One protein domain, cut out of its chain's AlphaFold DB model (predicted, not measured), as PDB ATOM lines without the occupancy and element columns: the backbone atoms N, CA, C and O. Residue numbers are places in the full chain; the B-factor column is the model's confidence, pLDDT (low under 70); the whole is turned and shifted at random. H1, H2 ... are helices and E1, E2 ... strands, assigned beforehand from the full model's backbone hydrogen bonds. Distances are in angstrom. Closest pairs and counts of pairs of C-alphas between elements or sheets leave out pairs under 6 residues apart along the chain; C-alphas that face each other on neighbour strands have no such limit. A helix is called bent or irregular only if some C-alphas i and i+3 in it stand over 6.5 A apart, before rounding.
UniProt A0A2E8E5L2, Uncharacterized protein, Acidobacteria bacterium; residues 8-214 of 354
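Overview. This is residues 8 to 214 of the 354 residues of an uncharacterized protein of Acidobacteria bacterium (UniProt A0A2E8E5L2). A twisted four-stranded sheet is covered by helices on both faces, H1 and H5 over one and H6 over the other. Beyond the end where E2 and E4 finish, H3, H4, H7 and loops form a looser second part that draws the whole out; residues 99 to 105, of which 99 and 100 belong to H4, stand free. The printed part has 207 residues with eight named helices and five named strands, in the order E1 H1 H2 E2 H3 H4 H5 E3 H6 E4 H7 E5 H8, a mixed class; the mixed sheet runs E3 E2 E4 E5. It is only just compact, close to loose, with a radius of gyration of the C-alphas of 19.6 A, and spans 62 by 36 by 29 A.

Along the chain. The sheet's strands are E3, residues 130 to 135, E2, 63 to 68, E4, 160 to 168, 27.1 A long and ending at C-alpha 168 (115.891, 206.712, 322.993), and E5, 197 to 204, 23.4 A. H1, residues 34 to 52, begins at C-alpha 34 (119.946, 214.010, 324.957) and is 27.4 A long; H5, 108 to 122, is 21.2 A; H6, 138 to 154, is 25.6 A; H4, 85 to 100, is 22.4 A. Shorter are E1, 20 to 22, H2, 57 to 60, H3, 72 to 76, H7, 172 to 180, and H8, 207 to 212.

Arrangement. E2 is parallel to E3 (N 65 and O 130, 2.8 A) and to E4 (N 64 and O 160, 2.9 A); E4 and E5 are antiparallel (N 163 and O 202, 2.9 A). Three layers, helices on both faces, have H1 and H5 on the same face and H6 on the opposite one. H1 lies over E4 and E5, height 7.9 A, closest C-alphas Ala 45 and Gly 200, 5.2 A. H5 lies over E3 and E2, height 9.4 A, closest Lys 113 and Leu 131, 6.5 A. H1 and H5 touch at His 43 and Ala 119, closest C-alphas 4.9 A, at a steep tilt of 53 degrees, the same way. H6, height 7.7 A, runs along the strands, closest Ser 135 and Gly 141, 5.0 A. E3, H6, E4 form a split strand-helix-strand unit, two strands running the same way with E2 between them, its crossover right-handed; E2, H3 H4 H5, E3 form a strand-helix-strand unit of parallel neighbours. H3 only just touches H4, with 3 pairs of C-alphas within 8 A, closest His 76 and Trp 95, 6.5 A, and only just touches H7, also with 3 pairs, closest Glu 75 and Trp 177, 5.8 A. H2 only grazes the sheet; H8 touches no helix and is not on it. E1 pairs with no named strand; residues 8 to 9 pair with its residues 20 to 21, antiparallel. H3 and H6 are irregular: C-alphas 72 and 75 are 7.4 A apart, 139 and 142 7.3 A. Every O i to N i+4 pair is within hydrogen-bond range in H1, H4, H5, H7 and H8; H6 has 11 of 13, H3 0 of 1 but 1 of 2 O i to N i+3 pairs, and H2 is too short for such a pair.

Size, cuts and confidence. The farthest C-alphas, of Asp 86 and Ser 212, are 63.6 A apart. The printed part has no cut. The links E1 to H1 and H7 to E5 are long. Mean pLDDT of the printed part is 91.6; residues 8 to 19 and 103 to 105 are under 70.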
ATOM      1  N   THR A   8     108.218 209.807 310.949       43.31
ATOM      2  CA  THR A   8     109.259 209.673 309.925       43.31
ATOM      3  C   THR A   8     110.273 210.782 310.151       43.31
ATOM      4  O   THR A   8     109.934 211.957 310.026       43.31
ATOM      5  N   PHE A   9     111.509 210.421 310.494       43.50
ATOM      6  CA  PHE A   9     112.591 211.391 310.641       43.50
ATOM      7  C   PHE A   9     113.410 211.423 309.353       43.50
ATOM      8  O   PHE A   9     113.846 210.386 308.843       43.50
ATOM      9  N   VAL A  10     113.603 212.628 308.819       39.22
ATOM     10  CA  VAL A  10     114.487 212.868 307.678       39.22
ATOM     11  C   VAL A  10     115.908 212.974 308.220       39.22
ATOM     12  O   VAL A  10     116.228 213.910 308.951       39.22
ATOM     13  N   VAL A  11     116.747 211.998 307.888       37.72
ATOM     14  CA  VAL A  11     118.189 212.053 308.133       37.72
ATOM     15  C   VAL A  11     118.827 212.379 306.783       37.72
ATOM     16  O   VAL A  11     118.807 211.541 305.892       37.72
ATOM     17  N   GLY A  12     119.281 213.624 306.593       37.41
ATOM     18  CA  GLY A  12     119.898 214.083 305.338       37.41
ATOM     19  C   GLY A  12     119.490 215.497 304.906       37.41
ATOM     20  O   GLY A  12     118.488 216.045 305.365       37.41
ATOM     21  N   THR A  13     120.297 216.115 304.038       32.88
ATOM     22  CA  THR A  13     119.927 217.336 303.301       32.88
ATOM     23  C   THR A  13     118.733 217.068 302.386       32.88
ATOM     24  O   THR A  13     118.585 215.961 301.892       32.88
ATOM     25  N   LEU A  14     117.914 218.103 302.170       33.62
ATOM     26  CA  LEU A  14     116.564 218.116 301.577       33.62
ATOM     27  C   LEU A  14     116.320 217.365 300.251       33.62
ATOM     28  O   LEU A  14     115.158 217.255 299.871       33.62
ATOM     29  N   ASP A  15     117.339 216.815 299.597       32.66
ATOM     30  CA  ASP A  15     117.195 216.087 298.341       32.66
ATOM     31  C   ASP A  15     117.752 214.655 298.468       32.66
ATOM     32  O   ASP A  15     118.957 214.438 298.589       32.66
ATOM     33  N   ASP A  16     116.816 213.705 298.392       43.50
ATOM     34  CA  ASP A  16     116.945 212.256 298.188       43.50
ATOM     35  C   ASP A  16     117.374 211.314 299.343       43.50
ATOM     36  O   ASP A  16     118.338 211.524 300.069       43.50
ATOM     37  N   PHE A  17     116.639 210.186 299.388       38.06
ATOM     38  CA  PHE A  17     116.800 208.926 300.148       38.06
ATOM     39  C   PHE A  17     116.051 208.741 301.494       38.06
ATOM     40  O   PHE A  17     116.572 208.917 302.586       38.06
ATOM     41  N   GLY A  18     114.839 208.168 301.405       47.94
ATOM     42  CA  GLY A  18     114.536 206.909 302.112       47.94
ATOM     43  C   GLY A  18     114.317 206.920 303.630       47.94
ATOM     44  O   GLY A  18     114.650 205.911 304.253       47.94
ATOM     45  N   GLY A  19     113.774 208.017 304.175       66.44
ATOM     46  CA  GLY A  19     113.533 208.301 305.601       66.44
ATOM     47  C   GLY A  19     113.400 207.102 306.552       66.44
ATOM     48  O   GLY A  19     112.696 206.128 306.280       66.44
ATOM     49  N   ALA A  20     114.060 207.196 307.708       78.12
ATOM     50  CA  ALA A  20     114.010 206.158 308.727       78.12
ATOM     51  C   ALA A  20     112.656 206.161 309.453       78.12
ATOM     52  O   ALA A  20     112.126 207.205 309.846       78.12
ATOM     53  N   THR A  21     112.109 204.963 309.656       84.50
ATOM     54  CA  THR A  21     110.930 204.751 310.502       84.50
ATOM     55  C   THR A  21     111.368 204.702 311.957       84.50
ATOM     56  O   THR A  21     112.102 203.791 312.336       84.50
ATOM     57  N   VAL A  22     110.899 205.655 312.765       90.12
ATOM     58  CA  VAL A  22     111.218 205.737 314.193       90.12
ATOM     59  C   VAL A  22     109.952 205.559 315.024       90.12
ATOM     60  O   VAL A  22     108.913 206.174 314.779       90.12
ATOM     61  N   HIS A  23     110.053 204.724 316.050       93.12
ATOM     62  CA  HIS A  23     109.012 204.490 317.042       93.12
ATOM     63  C   HIS A  23     109.201 205.450 318.222       93.12
ATOM     64  O   HIS A  23     109.652 205.061 319.299       93.12
ATOM     65  N   ALA A  24     108.896 206.729 317.998       91.56
ATOM     66  CA  ALA A  24     108.913 207.734 319.055       91.56
ATOM     67  C   ALA A  24     107.747 207.522 320.038       91.56
ATOM     68  O   ALA A  24     106.672 207.060 319.652       91.56
ATOM     69  N   ALA A  25     107.941 207.895 321.302       91.06
ATOM     70  CA  ALA A  25     106.928 207.904 322.344       91.06
ATOM     71  C   ALA A  25     106.064 209.175 322.193       91.06
ATOM     72  O   ALA A  25     106.483 210.271 322.598       91.06
ATOM     73  N   PRO A  26     104.854 209.077 321.606       85.56
ATOM     74  CA  PRO A  26     104.149 210.252 321.104       85.56
ATOM     75  C   PRO A  26     103.766 211.214 322.231       85.56
ATOM     76  O   PRO A  26     103.201 210.808 323.247       85.56
ATOM     77  N   GLY A  27     104.057 212.503 322.045       89.38
ATOM     78  CA  GLY A  27     103.724 213.560 323.009       89.38
ATOM     79  C   GLY A  27     104.598 213.607 324.269       89.38
ATOM     80  O   GLY A  27     104.364 214.458 325.125       89.38
ATOM     81  N   ILE A  28     105.610 212.740 324.396       93.31
ATOM     82  CA  ILE A  28     106.486 212.700 325.578       93.31
ATOM     83  C   ILE A  28     107.782 213.479 325.333       93.31
ATOM     84  O   ILE A  28     108.160 214.326 326.147       93.31
ATOM     85  N   THR A  29     108.443 213.201 324.213       93.50
ATOM     86  CA  THR A  29     109.838 213.581 323.924       93.50
ATOM     87  C   THR A  29     109.983 214.622 322.815       93.50
ATOM     88  O   THR A  29     111.096 215.078 322.545       93.50
ATOM     89  N   HIS A  30     108.879 215.021 322.178       89.00
ATOM     90  CA  HIS A  30     108.897 215.953 321.054       89.00
ATOM     91  C   HIS A  30     109.583 217.276 321.432       89.00
ATOM     92  O   HIS A  30     109.242 217.893 322.441       89.00
ATOM     93  N   GLY A  31     110.553 217.702 320.618       88.44
ATOM     94  CA  GLY A  31     111.345 218.913 320.856       88.44
ATOM     95  C   GLY A  31     112.473 218.772 321.887       88.44
ATOM     96  O   GLY A  31     113.141 219.762 322.172       88.44
ATOM     97  N   PHE A  32     112.713 217.576 322.434       92.88
ATOM     98  CA  PHE A  32     113.811 217.314 323.367       92.88
ATOM     99  C   PHE A  32     114.882 216.405 322.750       92.88
ATOM    100  O   PHE A  32     114.580 215.496 321.975       92.88
ATOM    101  N   GLU A  33     116.136 216.602 323.155       91.94
ATOM    102  CA  GLU A  33     117.284 215.758 322.796       91.94
ATOM    103  C   GLU A  33     118.133 215.429 324.035       91.94
ATOM    104  O   GLU A  33     117.968 216.043 325.097       91.94
ATOM    105  N   GLY A  34     119.010 214.428 323.910       92.44
ATOM    106  CA  GLY A  34     119.946 214.010 324.957       92.44
ATOM    107  C   GLY A  34     119.285 213.772 326.319       92.44
ATOM    108  O   GLY A  34     118.223 213.154 326.428       92.44
ATOM    109  N   ASP A  35     119.895 214.307 327.377       95.06
ATOM    110  CA  ASP A  35     119.406 214.168 328.753       95.06
ATOM    111  C   ASP A  35     117.993 214.725 328.953       95.06
ATOM    112  O   ASP A  35     117.228 214.173 329.744       95.06
ATOM    113  N   ALA A  36     117.605 215.779 328.226       96.12
ATOM    114  CA  ALA A  36     116.257 216.326 328.333       96.12
ATOM    115  C   ALA A  36     115.218 215.327 327.805       96.12
ATOM    116  O   ALA A  36     114.173 215.142 328.429       96.12
ATOM    117  N   ARG A  37     115.530 214.624 326.710       96.75
ATOM    118  CA  ARG A  37     114.678 213.557 326.170       96.75
ATOM    119  C   ARG A  37     114.546 212.391 327.149       96.75
ATOM    120  O   ARG A  37     113.428 211.967 327.442       96.75
ATOM    121  N   LEU A  38     115.658 211.923 327.718       98.00
ATOM    122  CA  LEU A  38     115.641 210.850 328.722       98.00
ATOM    123  C   LEU A  38     114.863 211.253 329.979       98.00
ATOM    124  O   LEU A  38     114.099 210.458 330.522       98.00
ATOM    125  N   LEU A  39     115.000 212.507 330.414       98.06
ATOM    126  CA  LEU A  39     114.259 213.056 331.546       98.06
ATOM    127  C   LEU A  39     112.742 213.057 331.299       98.06
ATOM    128  O   LEU A  39     111.978 212.776 332.223       98.06
ATOM    129  N   ARG A  40     112.288 213.330 330.067       98.06
ATOM    130  CA  ARG A  40     110.866 213.231 329.702       98.06
ATOM    131  C   ARG A  40     110.342 211.798 329.762       98.06
ATOM    132  O   ARG A  40     109.245 211.591 330.278       98.06
ATOM    133  N   LEU A  41     111.124 210.825 329.290       98.44
ATOM    134  CA  LEU A  41     110.777 209.403 329.394       98.44
ATOM    135  C   LEU A  41     110.715 208.949 330.858       98.44
ATOM    136  O   LEU A  41     109.749 208.300 331.251       98.44
ATOM    137  N   LEU A  42     111.694 209.343 331.683       98.44
ATOM    138  CA  LEU A  42     111.702 209.045 333.121       98.44
ATOM    139  C   LEU A  42     110.485 209.639 333.825       98.44
ATOM    140  O   LEU A  42     109.824 208.950 334.597       98.44
ATOM    141  N   HIS A  43     110.179 210.903 333.532       98.00
ATOM    142  CA  HIS A  43     109.010 211.591 334.064       98.00
ATOM    143  C   HIS A  43     107.717 210.824 333.763       98.00
ATOM    144  O   HIS A  43     106.971 210.498 334.683       98.00
ATOM    145  N   ALA A  44     107.483 210.483 332.493       98.00
ATOM    146  CA  ALA A  44     106.284 209.752 332.092       98.00
ATOM    147  C   ALA A  44     106.217 208.348 332.718       98.00
ATOM    148  O   ALA A  44     105.150 207.907 333.140       98.00
ATOM    149  N   ALA A  45     107.355 207.657 332.833       97.88
ATOM    150  CA  ALA A  45     107.418 206.341 333.462       97.88
ATOM    151  C   ALA A  45     107.132 206.397 334.978       97.88
ATOM    152  O   ALA A  45     106.537 205.471 335.529       97.88
ATOM    153  N   PHE A  46     107.510 207.483 335.661       97.50
ATOM    154  CA  PHE A  46     107.151 207.714 337.063       97.50
ATOM    155  C   PHE A  46     105.660 208.019 337.233       97.50
ATOM    156  O   PHE A  46     105.028 207.431 338.112       97.50
ATOM    157  N   GLU A  47     105.080 208.860 336.372       96.62
ATOM    158  CA  GLU A  47     103.635 209.126 336.377       96.62
ATOM    159  C   GLU A  47     102.824 207.840 336.141       96.62
ATOM    160  O   GLU A  47     101.843 207.587 336.853       96.62
ATOM    161  N   ASP A  48     103.253 206.986 335.204       96.50
ATOM    162  CA  ASP A  48     102.631 205.678 334.968       96.50
ATOM    163  C   ASP A  48     102.732 204.774 336.207       96.50
ATOM    164  O   ASP A  48     101.721 204.234 336.664       96.50
ATOM    165  N   LEU A  49     103.915 204.672 336.825       95.75
ATOM    166  CA  LEU A  49     104.108 203.863 338.032       95.75
ATOM    167  C   LEU A  49     103.230 204.345 339.199       95.75
ATOM    168  O   LEU A  49     102.591 203.526 339.865       95.75
ATOM    169  N   GLN A  50     103.157 205.660 339.440       94.94
ATOM    170  CA  GLN A  50     102.289 206.249 340.470       94.94
ATOM    171  C   GLN A  50     100.811 205.968 340.186       94.94
ATOM    172  O   GLN A  50     100.059 205.635 341.105       94.94
ATOM    173  N   THR A  51     100.405 206.037 338.917       95.38
ATOM    174  CA  THR A  51      99.033 205.746 338.484       95.38
ATOM    175  C   THR A  51      98.681 204.272 338.688       95.38
ATOM    176  O   THR A  51      97.612 203.952 339.210       95.38
ATOM    177  N   GLN A  52      99.585 203.356 338.330       93.38
ATOM    178  CA  GLN A  52      99.368 201.916 338.485       93.38
ATOM    179  C   GLN A  52      99.454 201.440 339.945       93.38
ATOM    180  O   GLN A  52      98.901 200.391 340.278       93.38
ATOM    181  N   GLN A  53     100.122 202.192 340.825       92.50
ATOM    182  CA  GLN A  53     100.317 201.864 342.240       92.50
ATOM    183  C   GLN A  53      99.832 203.002 343.147       92.50
ATOM    184  O   GLN A  53     100.586 203.540 343.957       92.50
ATOM    185  N   SER A  54      98.541 203.328 343.066       87.69
ATOM    186  CA  SER A  54      97.914 204.413 343.845       87.69
ATOM    187  C   SER A  54      98.053 204.269 345.368       87.69
ATOM    188  O   SER A  54      98.061 205.263 346.089       87.69
ATOM    189  N   ALA A  55      98.225 203.041 345.872       90.94
ATOM    190  CA  ALA A  55      98.517 202.774 347.283       90.94
ATOM    191  C   ALA A  55      99.912 203.262 347.728       90.94
ATOM    192  O   ALA A  55     100.187 203.295 348.928       90.94
ATOM    193  N   ALA A  56     100.785 203.607 346.772       93.62
ATOM    194  CA  ALA A  56     102.126 204.150 346.957       93.62
ATOM    195  C   ALA A  56     102.935 203.418 348.049       93.62
ATOM    196  O   ALA A  56     103.348 204.039 349.036       93.62
ATOM    197  N   PRO A  57     103.155 202.090 347.916       94.50
ATOM    198  CA  PRO A  57     103.766 201.271 348.968       94.50
ATOM    199  C   PRO A  57     105.159 201.761 349.387       94.50
ATOM    200  O   PRO A  57     105.536 201.603 350.547       94.50
ATOM    201  N   TRP A  58     105.881 202.423 348.482       95.56
ATOM    202  CA  TRP A  58     107.185 203.035 348.738       95.56
ATOM    203  C   TRP A  58     107.172 204.122 349.817       95.56
ATOM    204  O   TRP A  58     108.198 204.365 350.438       95.56
ATOM    205  N   LYS A  59     106.026 204.759 350.103       94.31
ATOM    206  CA  LYS A  59     105.933 205.797 351.149       94.31
ATOM    207  C   LYS A  59     106.123 205.254 352.566       94.31
ATOM    208  O   LYS A  59     106.298 206.034 353.495       94.31
ATOM    209  N   LYS A  60     106.018 203.937 352.757       92.50
ATOM    210  CA  LYS A  60     105.983 203.312 354.087       92.50
ATOM    211  C   LYS A  60     107.235 202.514 354.418       92.50
ATOM    212  O   LYS A  60     107.340 202.052 355.548       92.50
ATOM    213  N   VAL A  61     108.135 202.307 353.455       95.50
ATOM    214  CA  VAL A  61     109.274 201.394 353.605       95.50
ATOM    215  C   VAL A  61     110.503 201.820 352.829       95.50
ATOM    216  O   VAL A  61     110.435 202.634 351.909       95.50
ATOM    217  N   ARG A  62     111.635 201.207 353.187       96.88
ATOM    218  CA  ARG A  62     112.910 201.390 352.495       96.88
ATOM    219  C   ARG A  62     112.784 200.898 351.058       96.88
ATOM    220  O   ARG A  62     112.649 199.695 350.822       96.88
ATOM    221  N   THR A  63     112.803 201.843 350.127       98.19
ATOM    222  CA  THR A  63     112.612 201.596 348.699       98.19
ATOM    223  C   THR A  63     113.872 201.969 347.945       98.19
ATOM    224  O   THR A  63     114.288 203.123 347.997       98.19
ATOM    225  N   GLY A  64     114.455 201.004 347.240       98.56
ATOM    226  CA  GLY A  64     115.600 201.230 346.366       98.56
ATOM    227  C   GLY A  64     115.185 201.458 344.920       98.56
ATOM    228  O   GLY A  64     114.286 200.779 344.421       98.56
ATOM    229  N   PHE A  65     115.861 202.372 344.234       98.81
ATOM    230  CA  PHE A  65     115.754 202.564 342.790       98.81
ATOM    231  C   PHE A  65     116.954 201.963 342.069       98.81
ATOM    232  O   PHE A  65     118.098 202.125 342.495       98.81
ATOM    233  N   TYR A  66     116.677 201.307 340.947       98.88
ATOM    234  CA  TYR A  66     117.665 200.664 340.093       98.88
ATOM    235  C   TYR A  66     117.394 201.097 338.654       98.88
ATOM    236  O   TYR A  66     116.335 200.783 338.104       98.88
ATOM    237  N   LEU A  67     118.317 201.862 338.070       98.88
ATOM    238  CA  LEU A  67     118.063 202.595 336.828       98.88
ATOM    239  C   LEU A  67     119.031 202.220 335.701       98.88
ATOM    240  O   LEU A  67     120.237 202.434 335.810       98.88
ATOM    241  N   SER A  68     118.495 201.720 334.588       98.81
ATOM    242  CA  SER A  68     119.242 201.528 333.346       98.81
ATOM    243  C   SER A  68     119.129 202.760 332.447       98.81
ATOM    244  O   SER A  68     118.043 203.318 332.277       98.81
ATOM    245  N   LEU A  69     120.258 203.201 331.894       98.56
ATOM    246  CA  LEU A  69     120.362 204.356 330.999       98.56
ATOM    247  C   LEU A  69     121.267 204.023 329.813       98.56
ATOM    248  O   LEU A  69     122.154 203.184 329.956       98.56
ATOM    249  N   PRO A  70     121.132 204.708 328.668       97.25
ATOM    250  CA  PRO A  70     122.145 204.623 327.630       97.25
ATOM    251  C   PRO A  70     123.489 205.147 328.137       97.25
ATOM    252  O   PRO A  70     123.551 206.168 328.842       97.25
ATOM    253  N   HIS A  71     124.565 204.466 327.735       95.25
ATOM    254  CA  HIS A  71     125.917 204.976 327.913       95.25
ATOM    255  C   HIS A  71     126.070 206.280 327.105       95.25
ATOM    256  O   HIS A  71     125.782 206.260 325.906       95.25
ATOM    257  N   PRO A  72     126.515 207.397 327.712       91.56
ATOM    258  CA  PRO A  72     126.673 208.673 327.007       91.56
ATOM    259  C   PRO A  72     127.596 208.574 325.794       91.56
ATOM    260  O   PRO A  72     127.312 209.146 324.753       91.56
ATOM    261  N   ASP A  73     128.645 207.762 325.907       92.00
ATOM    262  CA  ASP A  73     129.642 207.615 324.844       92.00
ATOM    263  C   ASP A  73     129.293 206.537 323.815       92.00
ATOM    264  O   ASP A  73     130.134 206.204 322.985       92.00
ATOM    265  N   ARG A  74     128.081 205.960 323.842       92.38
ATOM    266  CA  ARG A  74     127.718 204.900 322.883       92.38
ATOM    267  C   ARG A  74     127.871 205.357 321.426       92.38
ATOM    268  O   ARG A  74     128.206 204.544 320.571       92.38
ATOM    269  N   GLU A  75     127.703 206.653 321.157       89.31
ATOM    270  CA  GLU A  75     127.898 207.274 319.838       89.31
ATOM    271  C   GLU A  75     129.364 207.278 319.359       89.31
ATOM    272  O   GLU A  75     129.647 207.472 318.179       89.31
ATOM    273  N   HIS A  76     130.308 206.986 320.249       91.75
ATOM    274  CA  HIS A  76     131.736 206.874 319.953       91.75
ATOM    275  C   HIS A  76     132.224 205.424 320.001       91.75
ATOM    276  O   HIS A  76     133.404 205.152 320.194       91.75
ATOM    277  N   THR A  77     131.312 204.471 319.823       94.00
ATOM    278  CA  THR A  77     131.639 203.046 319.755       94.00
ATOM    279  C   THR A  77     131.452 202.491 318.344       94.00
ATOM    280  O   THR A  77     130.901 203.150 317.446       94.00
ATOM    281  N   GLY A  78     131.936 201.263 318.132       95.25
ATOM    282  CA  GLY A  78     131.715 200.524 316.892       95.25
ATOM    283  C   GLY A  78     132.434 201.105 315.677       95.25
ATOM    284  O   GLY A  78     131.909 200.994 314.574       95.25
ATOM    285  N   PHE A  79     133.607 201.729 315.849       96.25
ATOM    286  CA  PHE A  79     134.395 202.248 314.719       96.25
ATOM    287  C   PHE A  79     134.708 201.160 313.683       96.25
ATOM    288  O   PHE A  79     134.721 201.437 312.485       96.25
ATOM    289  N   GLU A  80     134.866 199.907 314.123       95.69
ATOM    290  CA  GLU A  80     135.097 198.756 313.241       95.69
ATOM    291  C   GLU A  80     133.953 198.481 312.260       95.69
ATOM    292  O   GLU A  80     134.172 197.857 311.221       95.69
ATOM    293  N   LEU A  81     132.750 198.980 312.553       95.56
ATOM    294  CA  LEU A  81     131.571 198.835 311.700       95.56
ATOM    295  C   LEU A  81     131.466 199.937 310.632       95.56
ATOM    296  O   LEU A  81     130.646 199.829 309.724       95.56
ATOM    297  N   ILE A  82     132.283 200.994 310.704       96.31
ATOM    298  CA  ILE A  82     132.269 202.078 309.712       96.31
ATOM    299  C   ILE A  82     133.013 201.607 308.460       96.31
ATOM    300  O   ILE A  82     134.239 201.488 308.472       96.31
ATOM    301  N   ALA A  83     132.284 201.343 307.375       93.81
ATOM    302  CA  ALA A  83     132.861 200.793 306.143       93.81
ATOM    303  C   ALA A  83     133.791 201.775 305.401       93.81
ATOM    304  O   ALA A  83     134.775 201.355 304.800       93.81
ATOM    305  N   ASN A  84     133.492 203.077 305.434       96.12
ATOM    306  CA  ASN A  84     134.315 204.100 304.788       96.12
ATOM    307  C   ASN A  84     135.537 204.436 305.667       96.12
ATOM    308  O   ASN A  84     135.379 204.950 306.774       96.12
ATOM    309  N   GLU A  85     136.747 204.164 305.172       96.31
ATOM    310  CA  GLU A  85     137.996 204.354 305.925       96.31
ATOM    311  C   GLU A  85     138.282 205.820 306.287       96.31
ATOM    312  O   GLU A  85     138.779 206.098 307.380       96.31
ATOM    313  N   ASP A  86     137.957 206.768 305.406       97.06
ATOM    314  CA  ASP A  86     138.150 208.198 305.671       97.06
ATOM    315  C   ASP A  86     137.225 208.674 306.786       97.06
ATOM    316  O   ASP A  86     137.681 209.306 307.739       97.06
ATOM    317  N   LEU A  87     135.946 208.307 306.707       95.31
ATOM    318  CA  LEU A  87     134.965 208.588 307.750       95.31
ATOM    319  C   LEU A  87     135.363 207.926 309.072       95.31
ATOM    320  O   LEU A  87     135.298 208.563 310.120       95.31
ATOM    321  N   ARG A  88     135.819 206.667 309.034       96.88
ATOM    322  CA  ARG A  88     136.291 205.949 310.224       96.88
ATOM    323  C   ARG A  88     137.435 206.704 310.901       96.88
ATOM    324  O   ARG A  88     137.382 206.914 312.108       96.88
ATOM    325  N   ARG A  89     138.441 207.144 310.134       96.88
ATOM    326  CA  ARG A  89     139.564 207.940 310.659       96.88
ATOM    327  C   ARG A  89     139.093 209.262 311.259       96.88
ATOM    328  O   ARG A  89     139.520 209.600 312.355       96.88
ATOM    329  N   GLN A  90     138.193 209.971 310.578       95.62
ATOM    330  CA  GLN A  90     137.636 211.236 311.069       95.62
ATOM    331  C   GLN A  90     136.901 211.064 312.404       95.62
ATOM    332  O   GLN A  90     137.132 211.838 313.329       95.62
ATOM    333  N   GLU A  91     136.053 210.042 312.529       94.94
ATOM    334  CA  GLU A  91     135.306 209.767 313.760       94.94
ATOM    335  C   GLU A  91     136.227 209.333 314.915       94.94
ATOM    336  O   GLU A  91     136.004 209.749 316.053       94.94
ATOM    337  N   ILE A  92     137.294 208.569 314.635       95.88
ATOM    338  CA  ILE A  92     138.324 208.225 315.631       95.88
ATOM    339  C   ILE A  92     139.042 209.487 316.117       95.88
ATOM    340  O   ILE A  92     139.092 209.726 317.320       95.88
ATOM    341  N   THR A  93     139.538 210.330 315.208       96.06
ATOM    342  CA  THR A  93     140.227 211.577 315.580       96.06
ATOM    343  C   THR A  93     139.310 212.504 316.373       96.06
ATOM    344  O   THR A  93     139.700 213.018 317.418       96.06
ATOM    345  N   ARG A  94     138.053 212.662 315.944       92.88
ATOM    346  CA  ARG A  94     137.056 213.459 316.668       92.88
ATOM    347  C   ARG A  94     136.828 212.938 318.088       92.88
ATOM    348  O   ARG A  94     136.637 213.725 319.018       92.88
ATOM    349  N   TRP A  95     136.822 211.619 318.261       93.38
ATOM    350  CA  TRP A  95     136.697 211.004 319.573       93.38
ATOM    351  C   TRP A  95     137.931 211.242 320.446       93.38
ATOM    352  O   TRP A  95     137.784 211.627 321.605       93.38
ATOM    353  N   GLU A  96     139.133 211.087 319.892       93.44
ATOM    354  CA  GLU A  96     140.396 211.374 320.583       93.44
ATOM    355  C   GLU A  96     140.467 212.836 321.048       93.44
ATOM    356  O   GLU A  96     140.832 213.100 322.192       93.44
ATOM    357  N   GLU A  97     140.043 213.784 320.210       92.44
ATOM    358  CA  GLU A  97     139.941 215.205 320.562       92.44
ATOM    359  C   GLU A  97     138.908 215.452 321.667       92.44
ATOM    360  O   GLU A  97     139.171 216.189 322.619       92.44
ATOM    361  N   THR A  98     137.740 214.806 321.571       89.31
ATOM    362  CA  THR A  98     136.684 214.894 322.590       89.31
ATOM    363  C   THR A  98     137.188 214.373 323.933       89.31
ATOM    364  O   THR A  98     136.956 215.009 324.958       89.31
ATOM    365  N   GLN A  99     137.911 213.253 323.932       88.81
ATOM    366  CA  GLN A  99     138.540 212.679 325.121       88.81
ATOM    367  C   GLN A  99     139.642 213.576 325.684       88.81
ATOM    368  O   GLN A  99     139.679 213.819 326.887       88.81
ATOM    369  N   ALA A 100     140.505 214.130 324.830       89.06
ATOM    370  CA  ALA A 100     141.567 215.039 325.255       89.06
ATOM    371  C   ALA A 100     141.022 216.338 325.874       89.06
ATOM    372  O   ALA A 100     141.644 216.906 326.770       89.06
ATOM    373  N   ALA A 101     139.856 216.803 325.418       88.12
ATOM    374  CA  ALA A 101     139.184 217.983 325.949       88.12
ATOM    375  C   ALA A 101     138.363 217.713 327.228       88.12
ATOM    376  O   ALA A 101     137.843 218.667 327.816       88.12
ATOM    377  N   ARG A 102     138.218 216.452 327.675       84.50
ATOM    378  CA  ARG A 102     137.439 216.122 328.880       84.50
ATOM    379  C   ARG A 102     138.192 216.549 330.148       84.50
ATOM    380  O   ARG A 102     139.289 216.057 330.401       84.50
ATOM    381  N   PRO A 103     137.610 217.439 330.973       69.06
ATOM    382  CA  PRO A 103     138.309 218.012 332.122       69.06
ATOM    383  C   PRO A 103     138.470 217.045 333.309       69.06
ATOM    384  O   PRO A 103     139.392 217.225 334.097       69.06
ATOM    385  N   GLU A 104     137.609 216.031 333.453       67.94
ATOM    386  CA  GLU A 104     137.664 215.025 334.527       67.94
ATOM    387  C   GLU A 104     137.127 213.666 334.034       67.94
ATOM    388  O   GLU A 104     136.317 213.647 333.103       67.94
ATOM    389  N   PRO A 105     137.530 212.533 334.649       67.62
ATOM    390  CA  PRO A 105     136.920 211.236 334.373       67.62
ATOM    391  C   PRO A 105     135.419 211.272 334.673       67.62
ATOM    392  O   PRO A 105     134.981 211.771 335.715       67.62
ATOM    393  N   ASP A 106     134.626 210.728 333.756       77.12
ATOM    394  CA  ASP A 106     133.181 210.863 333.810       77.12
ATOM    395  C   ASP A 106     132.560 210.198 335.041       77.12
ATOM    396  O   ASP A 106     132.735 209.011 335.321       77.12
ATOM    397  N   ASN A 107     131.752 210.969 335.772       88.44
ATOM    398  CA  ASN A 107     130.982 210.456 336.896       88.44
ATOM    399  C   ASN A 107     129.558 210.100 336.454       88.44
ATOM    400  O   ASN A 107     128.584 210.813 336.724       88.44
ATOM    401  N   TRP A 108     129.434 208.959 335.782       93.06
ATOM    402  CA  TRP A 108     128.153 208.426 335.313       93.06
ATOM    403  C   TRP A 108     127.143 208.171 336.432       93.06
ATOM    404  O   TRP A 108     125.944 208.366 336.228       93.06
ATOM    405  N   GLY A 109     127.615 207.852 337.641       95.00
ATOM    406  CA  GLY A 109     126.759 207.741 338.823       95.00
ATOM    407  C   GLY A 109     126.109 209.075 339.200       95.00
ATOM    408  O   GLY A 109     124.909 209.124 339.476       95.00
ATOM    409  N   LYS A 110     126.858 210.183 339.137       94.62
ATOM    410  CA  LYS A 110     126.325 211.538 339.356       94.62
ATOM    411  C   LYS A 110     125.302 211.918 338.285       94.62
ATOM    412  O   LYS A 110     124.279 212.510 338.628       94.62
ATOM    413  N   ARG A 111     125.534 211.548 337.019       94.44
ATOM    414  CA  ARG A 111     124.556 211.744 335.932       94.44
ATOM    415  C   ARG A 111     123.265 210.967 336.196       94.44
ATOM    416  O   ARG A 111     122.195 211.571 336.204       94.44
ATOM    417  N   ALA A 112     123.362 209.663 336.465       97.50
ATOM    418  CA  ALA A 112     122.203 208.814 336.749       97.50
ATOM    419  C   ALA A 112     121.395 209.343 337.945       97.50
ATOM    420  O   ALA A 112     120.174 209.482 337.861       97.50
ATOM    421  N   LYS A 113     122.092 209.732 339.022       97.69
ATOM    422  CA  LYS A 113     121.490 210.355 340.203       97.69
ATOM    423  C   LYS A 113     120.787 211.674 339.866       97.69
ATOM    424  O   LYS A 113     119.639 211.866 340.251       97.69
ATOM    425  N   SER A 114     121.424 212.559 339.097       97.38
ATOM    426  CA  SER A 114     120.804 213.837 338.732       97.38
ATOM    427  C   SER A 114     119.555 213.657 337.867       97.38
ATOM    428  O   SER A 114     118.560 214.347 338.090       97.38
ATOM    429  N   LEU A 115     119.579 212.734 336.901       98.00
ATOM    430  CA  LEU A 115     118.429 212.458 336.038       98.00
ATOM    431  C   LEU A 115     117.236 211.935 336.839       98.00
ATOM    432  O   LEU A 115     116.129 212.452 336.687       98.00
ATOM    433  N   ILE A 116     117.455 210.954 337.718       98.06
ATOM    434  CA  ILE A 116     116.365 210.352 338.489       98.06
ATOM    435  C   ILE A 116     115.791 211.314 339.542       98.06
ATOM    436  O   ILE A 116     114.578 211.355 339.730       98.06
ATOM    437  N   GLU A 117     116.627 212.150 340.170       98.06
ATOM    438  CA  GLU A 117     116.180 213.200 341.099       98.06
ATOM    439  C   GLU A 117     115.373 214.291 340.383       98.06
ATOM    440  O   GLU A 117     114.336 214.732 340.870       98.06
ATOM    441  N   ARG A 118     115.798 214.723 339.191       98.19
ATOM    442  CA  ARG A 118     115.019 215.693 338.402       98.19
ATOM    443  C   ARG A 118     113.692 215.095 337.943       98.19
ATOM    444  O   ARG A 118     112.674 215.783 337.987       98.19
ATOM    445  N   ALA A 119     113.691 213.827 337.527       98.00
ATOM    446  CA  ALA A 119     112.476 213.130 337.122       98.00
ATOM    447  C   ALA A 119     111.487 213.009 338.285       98.00
ATOM    448  O   ALA A 119     110.294 213.247 338.099       98.00
ATOM    449  N   SER A 120     111.985 212.704 339.487       97.31
ATOM    450  CA  SER A 120     111.169 212.598 340.697       97.31
ATOM    451  C   SER A 120     110.512 213.931 341.055       97.31
ATOM    452  O   SER A 120     109.315 213.965 341.333       97.31
ATOM    453  N   VAL A 121     111.244 215.045 340.941       97.69
ATOM    454  CA  VAL A 121     110.691 216.393 341.145       97.69
ATOM    455  C   VAL A 121     109.593 216.703 340.128       97.69
ATOM    456  O   VAL A 121     108.516 217.154 340.519       97.69
ATOM    457  N   LEU A 122     109.829 216.437 338.839       97.31
ATOM    458  CA  LEU A 122     108.837 216.682 337.785       97.31
ATOM    459  C   LEU A 122     107.560 215.859 338.004       97.31
ATOM    460  O   LEU A 122     106.464 216.407 337.911       97.31
ATOM    461  N   ALA A 123     107.711 214.588 338.382       96.62
ATOM    462  CA  ALA A 123     106.603 213.669 338.642       96.62
ATOM    463  C   ALA A 123     105.927 213.912 340.007       96.62
ATOM    464  O   ALA A 123     104.995 213.203 340.385       96.62
ATOM    465  N   ARG A 124     106.390 214.911 340.775       96.31
ATOM    466  CA  ARG A 124     105.921 215.202 342.142       96.31
ATOM    467  C   ARG A 124     106.011 213.977 343.052       96.31
ATOM    468  O   ARG A 124     105.133 213.713 343.876       96.31
ATOM    469  N   TRP A 125     107.077 213.208 342.886       95.25
ATOM    470  CA  TRP A 125     107.364 212.053 343.709       95.25
ATOM    471  C   TRP A 125     107.765 212.519 345.112       95.25
ATOM    472  O   TRP A 125     108.809 213.132 345.311       95.25
ATOM    473  N   GLU A 126     106.906 212.255 346.094       89.81
ATOM    474  CA  GLU A 126     107.006 212.870 347.426       89.81
ATOM    475  C   GLU A 126     108.218 212.429 348.257       89.81
ATOM    476  O   GLU A 126     108.584 213.127 349.197       89.81
ATOM    477  N   GLN A 127     108.809 211.267 347.964       90.94
ATOM    478  CA  GLN A 127     109.875 210.692 348.789       90.94
ATOM    479  C   GLN A 127     111.256 210.857 348.157       90.94
ATOM    480  O   GLN A 127     111.370 210.869 346.934       90.94
ATOM    481  N   PRO A 128     112.333 210.926 348.955       92.38
ATOM    482  CA  PRO A 128     113.679 210.866 348.407       92.38
ATOM    483  C   PRO A 128     113.873 209.605 347.557       92.38
ATOM    484  O   PRO A 128     113.436 208.512 347.928       92.38
ATOM    485  N   VAL A 129     114.534 209.765 346.415       95.88
ATOM    486  CA  VAL A 129     114.897 208.653 345.537       95.88
ATOM    487  C   VAL A 129     116.264 208.126 345.966       95.88
ATOM    488  O   VAL A 129     117.278 208.792 345.773       95.88
ATOM    489  N   ASP A 130     116.288 206.927 346.547       97.75
ATOM    490  CA  ASP A 130     117.525 206.215 346.878       97.75
ATOM    491  C   ASP A 130     117.985 205.379 345.673       97.75
ATOM    492  O   ASP A 130     117.521 204.256 345.469       97.75
ATOM    493  N   LEU A 131     118.854 205.946 344.829       98.50
ATOM    494  CA  LEU A 131     119.455 205.226 343.704       98.50
ATOM    495  C   LEU A 131     120.509 204.232 344.223       98.50
ATOM    496  O   LEU A 131     121.632 204.620 344.543       98.50
ATOM    497  N   ARG A 132     120.144 202.948 344.267       98.50
ATOM    498  CA  ARG A 132     120.970 201.843 344.785       98.50
ATOM    499  C   ARG A 132     122.001 201.358 343.777       98.50
ATOM    500  O   ARG A 132     123.132 201.058 344.145       98.50
ATOM    501  N   ALA A 133     121.599 201.267 342.512       98.62
ATOM    502  CA  ALA A 133     122.467 200.865 341.415       98.62
ATOM    503  C   ALA A 133     121.995 201.478 340.095       98.62
ATOM    504  O   ALA A 133     120.825 201.832 339.927       98.62
ATOM    505  N   PHE A 134     122.909 201.561 339.138       98.69
ATOM    506  CA  PHE A 134     122.602 201.927 337.765       98.69
ATOM    507  C   PHE A 134     123.379 201.025 336.807       98.69
ATOM    508  O   PHE A 134     124.404 200.460 337.185       98.69
ATOM    509  N   SER A 135     122.881 200.882 335.581       98.50
ATOM    510  CA  SER A 135     123.561 200.147 334.511       98.50
ATOM    511  C   SER A 135     123.520 200.944 333.210       98.50
ATOM    512  O   SER A 135     122.560 201.673 332.951       98.50
ATOM    513  N   MET A 136     124.573 200.802 332.407       97.62
ATOM    514  CA  MET A 136     124.714 201.432 331.092       97.62
ATOM    515  C   MET A 136     125.031 200.429 329.977       97.62
ATOM    516  O   MET A 136     125.527 200.811 328.924       97.62
ATOM    517  N   THR A 137     124.723 199.147 330.182       96.75
ATOM    518  CA  THR A 137     125.049 198.057 329.244       96.75
ATOM    519  C   THR A 137     123.994 197.853 328.149       96.75
ATOM    520  O   THR A 137     123.867 196.771 327.584       96.75
ATOM    521  N   GLY A 138     123.206 198.884 327.828       96.38
ATOM    522  CA  GLY A 138     122.145 198.792 326.821       96.38
ATOM    523  C   GLY A 138     121.093 197.742 327.190       96.38
ATOM    524  O   GLY A 138     120.611 197.717 328.322       96.38
ATOM    525  N   ASN A 139     120.740 196.864 326.248       97.75
ATOM    526  CA  ASN A 139     119.602 195.944 326.359       97.75
ATOM    527  C   ASN A 139     119.642 195.032 327.599       97.75
ATOM    528  O   ASN A 139     118.587 194.645 328.108       97.75
ATOM    529  N   THR A 140     120.828 194.712 328.126       98.44
ATOM    530  CA  THR A 140     120.981 193.868 329.324       98.44
ATOM    531  C   THR A 140     120.825 194.621 330.642       98.44
ATOM    532  O   THR A 140     120.666 193.984 331.685       98.44
ATOM    533  N   GLY A 141     120.831 195.956 330.629       98.50
ATOM    534  CA  GLY A 141     120.975 196.755 331.844       98.50
ATOM    535  C   GLY A 141     119.843 196.569 332.855       98.50
ATOM    536  O   GLY A 141     120.097 196.465 334.052       98.50
ATOM    537  N   VAL A 142     118.591 196.427 332.410       98.81
ATOM    538  CA  VAL A 142     117.476 196.122 333.330       98.81
ATOM    539  C   VAL A 142     117.624 194.735 333.962       98.81
ATOM    540  O   VAL A 142     117.310 194.580 335.138       98.81
ATOM    541  N   ALA A 143     118.139 193.735 333.239       98.69
ATOM    542  CA  ALA A 143     118.352 192.400 333.801       98.69
ATOM    543  C   ALA A 143     119.448 192.408 334.882       98.69
ATOM    544  O   ALA A 143     119.259 191.834 335.953       98.69
ATOM    545  N   GLU A 144     120.553 193.127 334.655       98.75
ATOM    546  CA  GLU A 144     121.593 193.342 335.677       98.75
ATOM    547  C   GLU A 144     121.013 193.969 336.950       98.75
ATOM    548  O   GLU A 144     121.345 193.584 338.072       98.75
ATOM    549  N   LEU A 145     120.095 194.915 336.779       98.88
ATOM    550  CA  LEU A 145     119.464 195.625 337.881       98.88
ATOM    551  C   LEU A 145     118.382 194.803 338.588       98.88
ATOM    552  O   LEU A 145     118.212 194.963 339.794       98.88
ATOM    553  N   ILE A 146     117.693 193.899 337.887       98.81
ATOM    554  CA  ILE A 146     116.798 192.904 338.498       98.81
ATOM    555  C   ILE A 146     117.602 191.967 339.407       98.81
ATOM    556  O   ILE A 146     117.173 191.689 340.527       98.81
ATOM    557  N   GLU A 147     118.777 191.511 338.962       98.50
ATOM    558  CA  GLU A 147     119.680 190.683 339.771       98.50
ATOM    559  C   GLU A 147     120.147 191.440 341.026       98.50
ATOM    560  O   GLU A 147     119.989 190.941 342.147       98.50
ATOM    561  N   ALA A 148     120.613 192.683 340.862       98.75
ATOM    562  CA  ALA A 148     121.051 193.521 341.977       98.75
ATOM    563  C   ALA A 148     119.919 193.810 342.978       98.75
ATOM    564  O   ALA A 148     120.106 193.672 344.189       98.75
ATOM    565  N   ALA A 149     118.726 194.145 342.485       98.81
ATOM    566  CA  ALA A 149     117.543 194.359 343.310       98.81
ATOM    567  C   ALA A 149     117.121 193.091 344.059       98.81
ATOM    568  O   ALA A 149     116.752 193.161 345.230       98.81
ATOM    569  N   SER A 150     117.208 191.923 343.417       98.38
ATOM    570  CA  SER A 150     116.926 190.638 344.061       98.38
ATOM    571  C   SER A 150     117.880 190.375 345.231       98.38
ATOM    572  O   SER A 150     117.436 189.934 346.293       98.38
ATOM    573  N   ARG A 151     119.177 190.680 345.092       98.31
ATOM    574  CA  ARG A 151     120.146 190.572 346.199       98.31
ATOM    575  C   ARG A 151     119.830 191.525 347.351       98.31
ATOM    576  O   ARG A 151     119.862 191.113 348.513       98.31
ATOM    577  N   ASP A 152     119.485 192.771 347.050       98.69
ATOM    578  CA  ASP A 152     119.143 193.769 348.070       98.69
ATOM    579  C   ASP A 152     117.830 193.430 348.800       98.69
ATOM    580  O   ASP A 152     117.740 193.601 350.016       98.69
ATOM    581  N   LEU A 153     116.833 192.886 348.094       98.56
ATOM    582  CA  LEU A 153     115.589 192.395 348.696       98.56
ATOM    583  C   LEU A 153     115.840 191.176 349.597       98.56
ATOM    584  O   LEU A 153     115.345 191.130 350.722       98.56
ATOM    585  N   ASN A 154     116.635 190.209 349.132       97.69
ATOM    586  CA  ASN A 154     116.933 188.985 349.885       97.69
ATOM    587  C   ASN A 154     117.788 189.243 351.132       97.69
ATOM    588  O   ASN A 154     117.624 188.564 352.142       97.69
ATOM    589  N   SER A 155     118.688 190.228 351.079       97.75
ATOM    590  CA  SER A 155     119.484 190.653 352.239       97.75
ATOM    591  C   SER A 155     118.728 191.589 353.190       97.75
ATOM    592  O   SER A 155     119.217 191.878 354.281       97.75
ATOM    593  N   GLY A 156     117.542 192.071 352.800       97.50
ATOM    594  CA  GLY A 156     116.762 193.042 353.567       97.50
ATOM    595  C   GLY A 156     117.335 194.465 353.546       97.50
ATOM    596  O   GLY A 156     116.917 195.295 354.359       97.50
ATOM    597  N   ALA A 157     118.270 194.759 352.633       98.06
ATOM    598  CA  ALA A 157     118.808 196.103 352.416       98.06
ATOM    599  C   ALA A 157     117.712 197.078 351.956       98.06
ATOM    600  O   ALA A 157     117.703 198.243 352.356       98.06
ATOM    601  N   VAL A 158     116.756 196.574 351.172       98.50
ATOM    602  CA  VAL A 158     115.514 197.262 350.809       98.50
ATOM    603  C   VAL A 158     114.333 196.317 351.013       98.50
ATOM    604  O   VAL A 158     114.477 195.098 350.980       98.50
ATOM    605  N   GLU A 159     113.145 196.869 351.234       98.06
ATOM    606  CA  GLU A 159     111.902 196.085 351.329       98.06
ATOM    607  C   GLU A 159     111.101 196.116 350.024       98.06
ATOM    608  O   GLU A 159     110.207 195.295 349.813       98.06
ATOM    609  N   LEU A 160     111.414 197.090 349.173       98.19
ATOM    610  CA  LEU A 160     110.787 197.350 347.892       98.19
ATOM    611  C   LEU A 160     111.875 197.812 346.921       98.19
ATOM    612  O   LEU A 160     112.710 198.643 347.276       98.19
ATOM    613  N   ALA A 161     111.859 197.299 345.700       98.75
ATOM    614  CA  ALA A 161     112.758 197.729 344.641       98.75
ATOM    615  C   ALA A 161     111.949 198.233 343.445       98.75
ATOM    616  O   ALA A 161     111.023 197.566 342.981       98.75
ATOM    617  N   ILE A 162     112.298 199.420 342.956       98.75
ATOM    618  CA  ILE A 162     111.784 199.995 341.716       98.75
ATOM    619  C   ILE A 162     112.891 199.858 340.675       98.75
ATOM    620  O   ILE A 162     113.911 200.542 340.750       98.75
ATOM    621  N   VAL A 163     112.704 198.937 339.734       98.88
ATOM    622  CA  VAL A 163     113.725 198.539 338.756       98.88
ATOM    623  C   VAL A 163     113.247 198.881 337.361       98.88
ATOM    624  O   VAL A 163     112.140 198.510 336.984       98.88
ATOM    625  N   GLY A 164     114.054 199.576 336.574       98.56
ATOM    626  CA  GLY A 164     113.635 199.964 335.236       98.56
ATOM    627  C   GLY A 164     114.718 200.657 334.444       98.56
ATOM    628  O   GLY A 164     115.889 200.662 334.824       98.56
ATOM    629  N   GLY A 165     114.315 201.242 333.327       98.62
ATOM    630  CA  GLY A 165     115.226 201.932 332.434       98.62
ATOM    631  C   GLY A 165     114.502 202.846 331.469       98.62
ATOM    632  O   GLY A 165     113.294 202.711 331.249       98.62
ATOM    633  N   VAL A 166     115.263 203.776 330.904       98.69
ATOM    634  CA  VAL A 166     114.830 204.611 329.784       98.69
ATOM    635  C   VAL A 166     115.904 204.630 328.712       98.69
ATOM    636  O   VAL A 166     117.093 204.615 329.028       98.69
ATOM    637  N   ASP A 167     115.488 204.707 327.456       98.25
ATOM    638  CA  ASP A 167     116.386 204.941 326.330       98.25
ATOM    639  C   ASP A 167     115.621 205.561 325.157       98.25
ATOM    640  O   ASP A 167     114.403 205.418 325.041       98.25
ATOM    641  N   SER A 168     116.360 206.213 324.273       96.94
ATOM    642  CA  SER A 168     115.891 206.712 322.993       96.94
ATOM    643  C   SER A 168     116.973 206.538 321.940       96.94
ATOM    644  O   SER A 168     118.062 207.076 322.098       96.94
ATOM    645  N   TRP A 169     116.629 205.905 320.822       95.81
ATOM    646  CA  TRP A 169     117.374 205.983 319.561       95.81
ATOM    647  C   TRP A 169     116.793 207.032 318.596       95.81
ATOM    648  O   TRP A 169     117.231 207.140 317.455       95.81
ATOM    649  N   ALA A 170     115.796 207.798 319.046       92.19
ATOM    650  CA  ALA A 170     114.999 208.736 318.257       92.19
ATOM    651  C   ALA A 170     115.553 210.180 318.238       92.19
ATOM    652  O   ALA A 170     114.817 211.126 317.943       92.19
ATOM    653  N   ASP A 171     116.830 210.368 318.580       90.00
ATOM    654  CA  ASP A 171     117.540 211.648 318.485       90.00
ATOM    655  C   ASP A 171     118.525 211.668 317.304       90.00
ATOM    656  O   ASP A 171     118.990 210.628 316.833       90.00
ATOM    657  N   ALA A 172     118.855 212.866 316.817       89.44
ATOM    658  CA  ALA A 172     119.656 213.033 315.607       89.44
ATOM    659  C   ALA A 172     121.057 212.411 315.712       89.44
ATOM    660  O   ALA A 172     121.593 211.934 314.709       89.44
ATOM    661  N   THR A 173     121.668 212.411 316.898       91.25
ATOM    662  CA  THR A 173     123.007 211.844 317.082       91.25
ATOM    663  C   THR A 173     122.965 210.323 317.059       91.25
ATOM    664  O   THR A 173     123.735 209.714 316.317       91.25
ATOM    665  N   SER A 174     122.000 209.720 317.754       93.94
ATOM    666  CA  SER A 174     121.720 208.285 317.697       93.94
ATOM    667  C   SER A 174     121.440 207.808 316.266       93.94
ATOM    668  O   SER A 174     122.011 206.810 315.825       93.94
ATOM    669  N   LEU A 175     120.614 208.534 315.505       93.62
ATOM    670  CA  LEU A 175     120.283 208.174 314.121       93.62
ATOM    671  C   LEU A 175     121.498 208.251 313.187       93.62
ATOM    672  O   LEU A 175     121.741 207.308 312.435       93.62
ATOM    673  N   ARG A 176     122.299 209.324 313.272       92.69
ATOM    674  CA  ARG A 176     123.553 209.440 312.505       92.69
ATOM    675  C   ARG A 176     124.536 208.332 312.859       92.69
ATOM    676  O   ARG A 176     125.164 207.766 311.970       92.69
ATOM    677  N   TRP A 177     124.662 208.004 314.145       94.81
ATOM    678  CA  TRP A 177     125.521 206.912 314.585       94.81
ATOM    679  C   TRP A 177     125.095 205.586 313.948       94.81
ATOM    680  O   TRP A 177     125.921 204.911 313.337       94.81
ATOM    681  N   LEU A 178     123.804 205.247 314.017       95.69
ATOM    682  CA  LEU A 178     123.263 204.032 313.403       95.69
ATOM    683  C   LEU A 178     123.486 204.003 311.884       95.69
ATOM    684  O   LEU A 178     123.862 202.965 311.343       95.69
ATOM    685  N   GLU A 179     123.280 205.124 311.197       94.00
ATOM    686  CA  GLU A 179     123.482 205.242 309.749       94.00
ATOM    687  C   GLU A 179     124.946 205.005 309.353       94.00
ATOM    688  O   GLU A 179     125.228 204.167 308.498       94.00
ATOM    689  N   GLN A 180     125.893 205.667 310.026       94.25
ATOM    690  CA  GLN A 180     127.329 205.548 309.736       94.25
ATOM    691  C   GLN A 180     127.880 204.122 309.931       94.25
ATOM    692  O   GLN A 180     128.903 203.777 309.337       94.25
ATOM    693  N   ARG A 181     127.221 203.291 310.754       94.69
ATOM    694  CA  ARG A 181     127.556 201.869 310.968       94.69
ATOM    695  C   ARG A 181     126.675 200.908 310.151       94.69
ATOM    696  O   ARG A 181     126.727 199.707 310.387       94.69
ATOM    697  N   ALA A 182     125.854 201.413 309.224       94.00
ATOM    698  CA  ALA A 182     124.890 200.632 308.437       94.00
ATOM    699  C   ALA A 182     123.917 199.790 309.292       94.00
ATOM    700  O   ALA A 182     123.501 198.698 308.906       94.00
ATOM    701  N   ARG A 183     123.555 200.306 310.472       95.56
ATOM    702  CA  ARG A 183     122.635 199.671 311.427       95.56
ATOM    703  C   ARG A 183     121.228 200.249 311.366       95.56
ATOM    704  O   ARG A 183     120.284 199.596 311.793       95.56
ATOM    705  N   LEU A 184     121.071 201.468 310.853       95.88
ATOM    706  CA  LEU A 184     119.773 202.127 310.741       95.88
ATOM    707  C   LEU A 184     118.919 201.456 309.664       95.88
ATOM    708  O   LEU A 184     119.326 201.405 308.508       95.88
ATOM    709  N   LYS A 185     117.710 201.001 310.003       94.31
ATOM    710  CA  LYS A 185     116.754 200.538 308.995       94.31
ATOM    711  C   LYS A 185     116.290 201.700 308.120       94.31
ATOM    712  O   LYS A 185     115.649 202.634 308.601       94.31
ATOM    713  N   SER A 186     116.562 201.601 306.827       90.69
ATOM    714  CA  SER A 186     116.248 202.624 305.828       90.69
ATOM    715  C   SER A 186     115.940 201.978 304.474       90.69
ATOM    716  O   SER A 186     116.005 200.755 304.320       90.69
ATOM    717  N   ALA A 187     115.636 202.792 303.461       86.00
ATOM    718  CA  ALA A 187     115.490 202.293 302.091       86.00
ATOM    719  C   ALA A 187     116.786 201.670 301.527       86.00
ATOM    720  O   ALA A 187     116.719 200.820 300.641       86.00
ATOM    721  N   THR A 188     117.954 202.074 302.036       85.44
ATOM    722  CA  THR A 188     119.275 201.581 301.607       85.44
ATOM    723  C   THR A 188     119.817 200.472 302.510       85.44
ATOM    724  O   THR A 188     120.729 199.747 302.117       85.44
ATOM    725  N   THR A 189     119.244 200.286 303.702       89.88
ATOM    726  CA  THR A 189     119.640 199.257 304.671       89.88
ATOM    727  C   THR A 189     118.400 198.517 305.172       89.88
ATOM    728  O   THR A 189     117.757 198.901 306.149       89.88
ATOM    729  N   SER A 190     118.050 197.417 304.501       89.69
ATOM    730  CA  SER A 190     116.857 196.627 304.836       89.69
ATOM    731  C   SER A 190     117.010 195.808 306.122       89.69
ATOM    732  O   SER A 190     116.038 195.641 306.861       89.69
ATOM    733  N   ALA A 191     118.222 195.304 306.381       93.12
ATOM    734  CA  ALA A 191     118.588 194.498 307.549       93.12
ATOM    735  C   ALA A 191     119.187 195.356 308.680       93.12
ATOM    736  O   ALA A 191     120.210 195.006 309.265       93.12
ATOM    737  N   GLY A 192     118.564 196.508 308.932       94.19
ATOM    738  CA  GLY A 192     118.877 197.389 310.055       94.19
ATOM    739  C   GLY A 192     117.824 197.305 311.159       94.19
ATOM    740  O   GLY A 192     116.725 196.772 310.960       94.19
ATOM    741  N   LEU A 193     118.142 197.891 312.310       95.31
ATOM    742  CA  LEU A 193     117.200 198.082 313.407       95.31
ATOM    743  C   LEU A 193     116.279 199.276 313.144       95.31
ATOM    744  O   LEU A 193     116.697 200.294 312.588       95.31
ATOM    745  N   ALA A 194     115.017 199.158 313.556       95.25
ATOM    746  CA  ALA A 194     114.091 200.287 313.596       95.25
ATOM    747  C   ALA A 194     114.289 201.047 314.921       95.25
ATOM    748  O   ALA A 194     114.058 200.450 315.975       95.25
ATOM    749  N   PRO A 195     114.708 202.326 314.914       96.31
ATOM    750  CA  PRO A 195     114.917 203.085 316.143       96.31
ATOM    751  C   PRO A 195     113.618 203.252 316.928       96.31
ATOM    752  O   PRO A 195     112.558 203.484 316.347       96.31
ATOM    753  N   GLY A 196     113.703 203.179 318.250       96.44
ATOM    754  CA  GLY A 196     112.588 203.428 319.149       96.44
ATOM    755  C   GLY A 196     113.026 204.148 320.413       96.44
ATOM    756  O   GLY A 196     114.209 204.413 320.642       96.44
ATOM    757  N   GLU A 197     112.053 204.487 321.245       97.00
ATOM    758  CA  GLU A 197     112.299 205.001 322.585       97.00
ATOM    759  C   GLU A 197     111.244 204.487 323.558       97.00
ATOM    760  O   GLU A 197     110.079 204.290 323.208       97.00
ATOM    761  N   ALA A 198     111.655 204.253 324.797       98.06
ATOM    762  CA  ALA A 198     110.754 203.785 325.834       98.06
ATOM    763  C   ALA A 198     111.274 204.144 327.223       98.06
ATOM    764  O   ALA A 198     112.461 204.389 327.441       98.06
ATOM    765  N   GLY A 199     110.353 204.123 328.178       98.00
ATOM    766  CA  GLY A 199     110.655 204.146 329.595       98.00
ATOM    767  C   GLY A 199     109.694 203.243 330.348       98.00
ATOM    768  O   GLY A 199     108.516 203.163 330.002       98.00
ATOM    769  N   GLY A 200     110.188 202.550 331.370       97.94
ATOM    770  CA  GLY A 200     109.347 201.678 332.178       97.94
ATOM    771  C   GLY A 200     110.016 201.254 333.474       97.94
ATOM    772  O   GLY A 200     111.237 201.116 333.537       97.94
ATOM    773  N   PHE A 201     109.191 201.026 334.495       98.50
ATOM    774  CA  PHE A 201     109.619 200.560 335.809       98.50
ATOM    775  C   PHE A 201     108.749 199.410 336.307       98.50
ATOM    776  O   PHE A 201     107.542 199.346 336.080       98.50
ATOM    777  N   LEU A 202     109.397 198.513 337.035       97.69
ATOM    778  CA  LEU A 202     108.840 197.347 337.688       97.69
ATOM    779  C   LEU A 202     108.912 197.562 339.193       97.69
ATOM    780  O   LEU A 202     109.907 198.068 339.709       97.69
ATOM    781  N   LEU A 203     107.871 197.131 339.898       98.00
ATOM    782  CA  LEU A 203     107.861 197.093 341.352       98.00
ATOM    783  C   LEU A 203     108.116 195.660 341.821       98.00
ATOM    784  O   LEU A 203     107.323 194.766 341.525       98.00
ATOM    785  N   MET A 204     109.201 195.452 342.560       98.44
ATOM    786  CA  MET A 204     109.606 194.158 343.103       98.44
ATOM    787  C   MET A 204     109.606 194.189 344.631       98.44
ATOM    788  O   MET A 204     110.070 195.142 345.250       98.44
ATOM    789  N   GLU A 205     109.116 193.119 345.246       98.06
ATOM    790  CA  GLU A 205     109.219 192.877 346.685       98.06
ATOM    791  C   GLU A 205     109.169 191.372 346.970       98.06
ATOM    792  O   GLU A 205     108.823 190.570 346.099       98.06
ATOM    793  N   ALA A 206     109.483 190.980 348.204       97.75
ATOM    794  CA  ALA A 206     109.374 189.590 348.627       97.75
ATOM    795  C   ALA A 206     107.910 189.104 348.613       97.75
ATOM    796  O   ALA A 206     107.011 189.787 349.110       97.75
ATOM    797  N   VAL A 207     107.670 187.882 348.125       97.06
ATOM    798  CA  VAL A 207     106.320 187.287 348.035       97.06
ATOM    799  C   VAL A 207     105.553 187.325 349.368       97.06
ATOM    800  O   VAL A 207     104.415 187.800 349.357       97.06
ATOM    801  N   PRO A 208     106.133 186.936 350.528       96.75
ATOM    802  CA  PRO A 208     105.412 186.996 351.804       96.75
ATOM    803  C   PRO A 208     104.940 188.408 352.169       96.75
ATOM    804  O   PRO A 208     103.877 188.585 352.761       96.75
ATOM    805  N   ARG A 209     105.712 189.430 351.784       95.56
ATOM    806  CA  ARG A 209     105.376 190.837 352.011       95.56
ATOM    807  C   ARG A 209     104.254 191.302 351.086       95.56
ATOM    808  O   ARG A 209     103.302 191.930 351.546       95.56
ATOM    809  N   ALA A 210     104.343 190.973 349.798       96.06
ATOM    810  CA  ALA A 210     103.276 191.253 348.843       96.06
ATOM    811  C   ALA A 210     101.948 190.635 349.316       96.06
ATOM    812  O   ALA A 210     100.920 191.310 349.325       96.06
ATOM    813  N   GLN A 211     101.980 189.387 349.792       96.19
ATOM    814  CA  GLN A 211     100.814 188.703 350.353       96.19
ATOM    815  C   GLN A 211     100.284 189.386 351.622       96.19
ATOM    816  O   GLN A 211      99.083 189.638 351.708       96.19
ATOM    817  N   SER A 212     101.149 189.737 352.581       94.69
ATOM    818  CA  SER A 212     100.716 190.343 353.851       94.69
ATOM    819  C   SER A 212     100.039 191.703 353.671       94.69
ATOM    820  O   SER A 212      99.116 192.032 354.414       94.69
ATOM    821  N   ARG A 213     100.443 192.475 352.654       94.38
ATOM    822  CA  ARG A 213      99.806 193.755 352.303       94.38
ATOM    823  C   ARG A 213      98.660 193.631 351.291       94.38
ATOM    824  O   ARG A 213      98.159 194.660 350.839       94.38
ATOM    825  N   GLY A 214      98.278 192.414 350.894       94.12
ATOM    826  CA  GLY A 214      97.221 192.169 349.905       94.12
ATOM    827  C   GLY A 214      97.543 192.701 348.502       94.12
ATOM    828  O   GLY A 214      96.644 193.112 347.770       94.12
TER     829      GLY A 214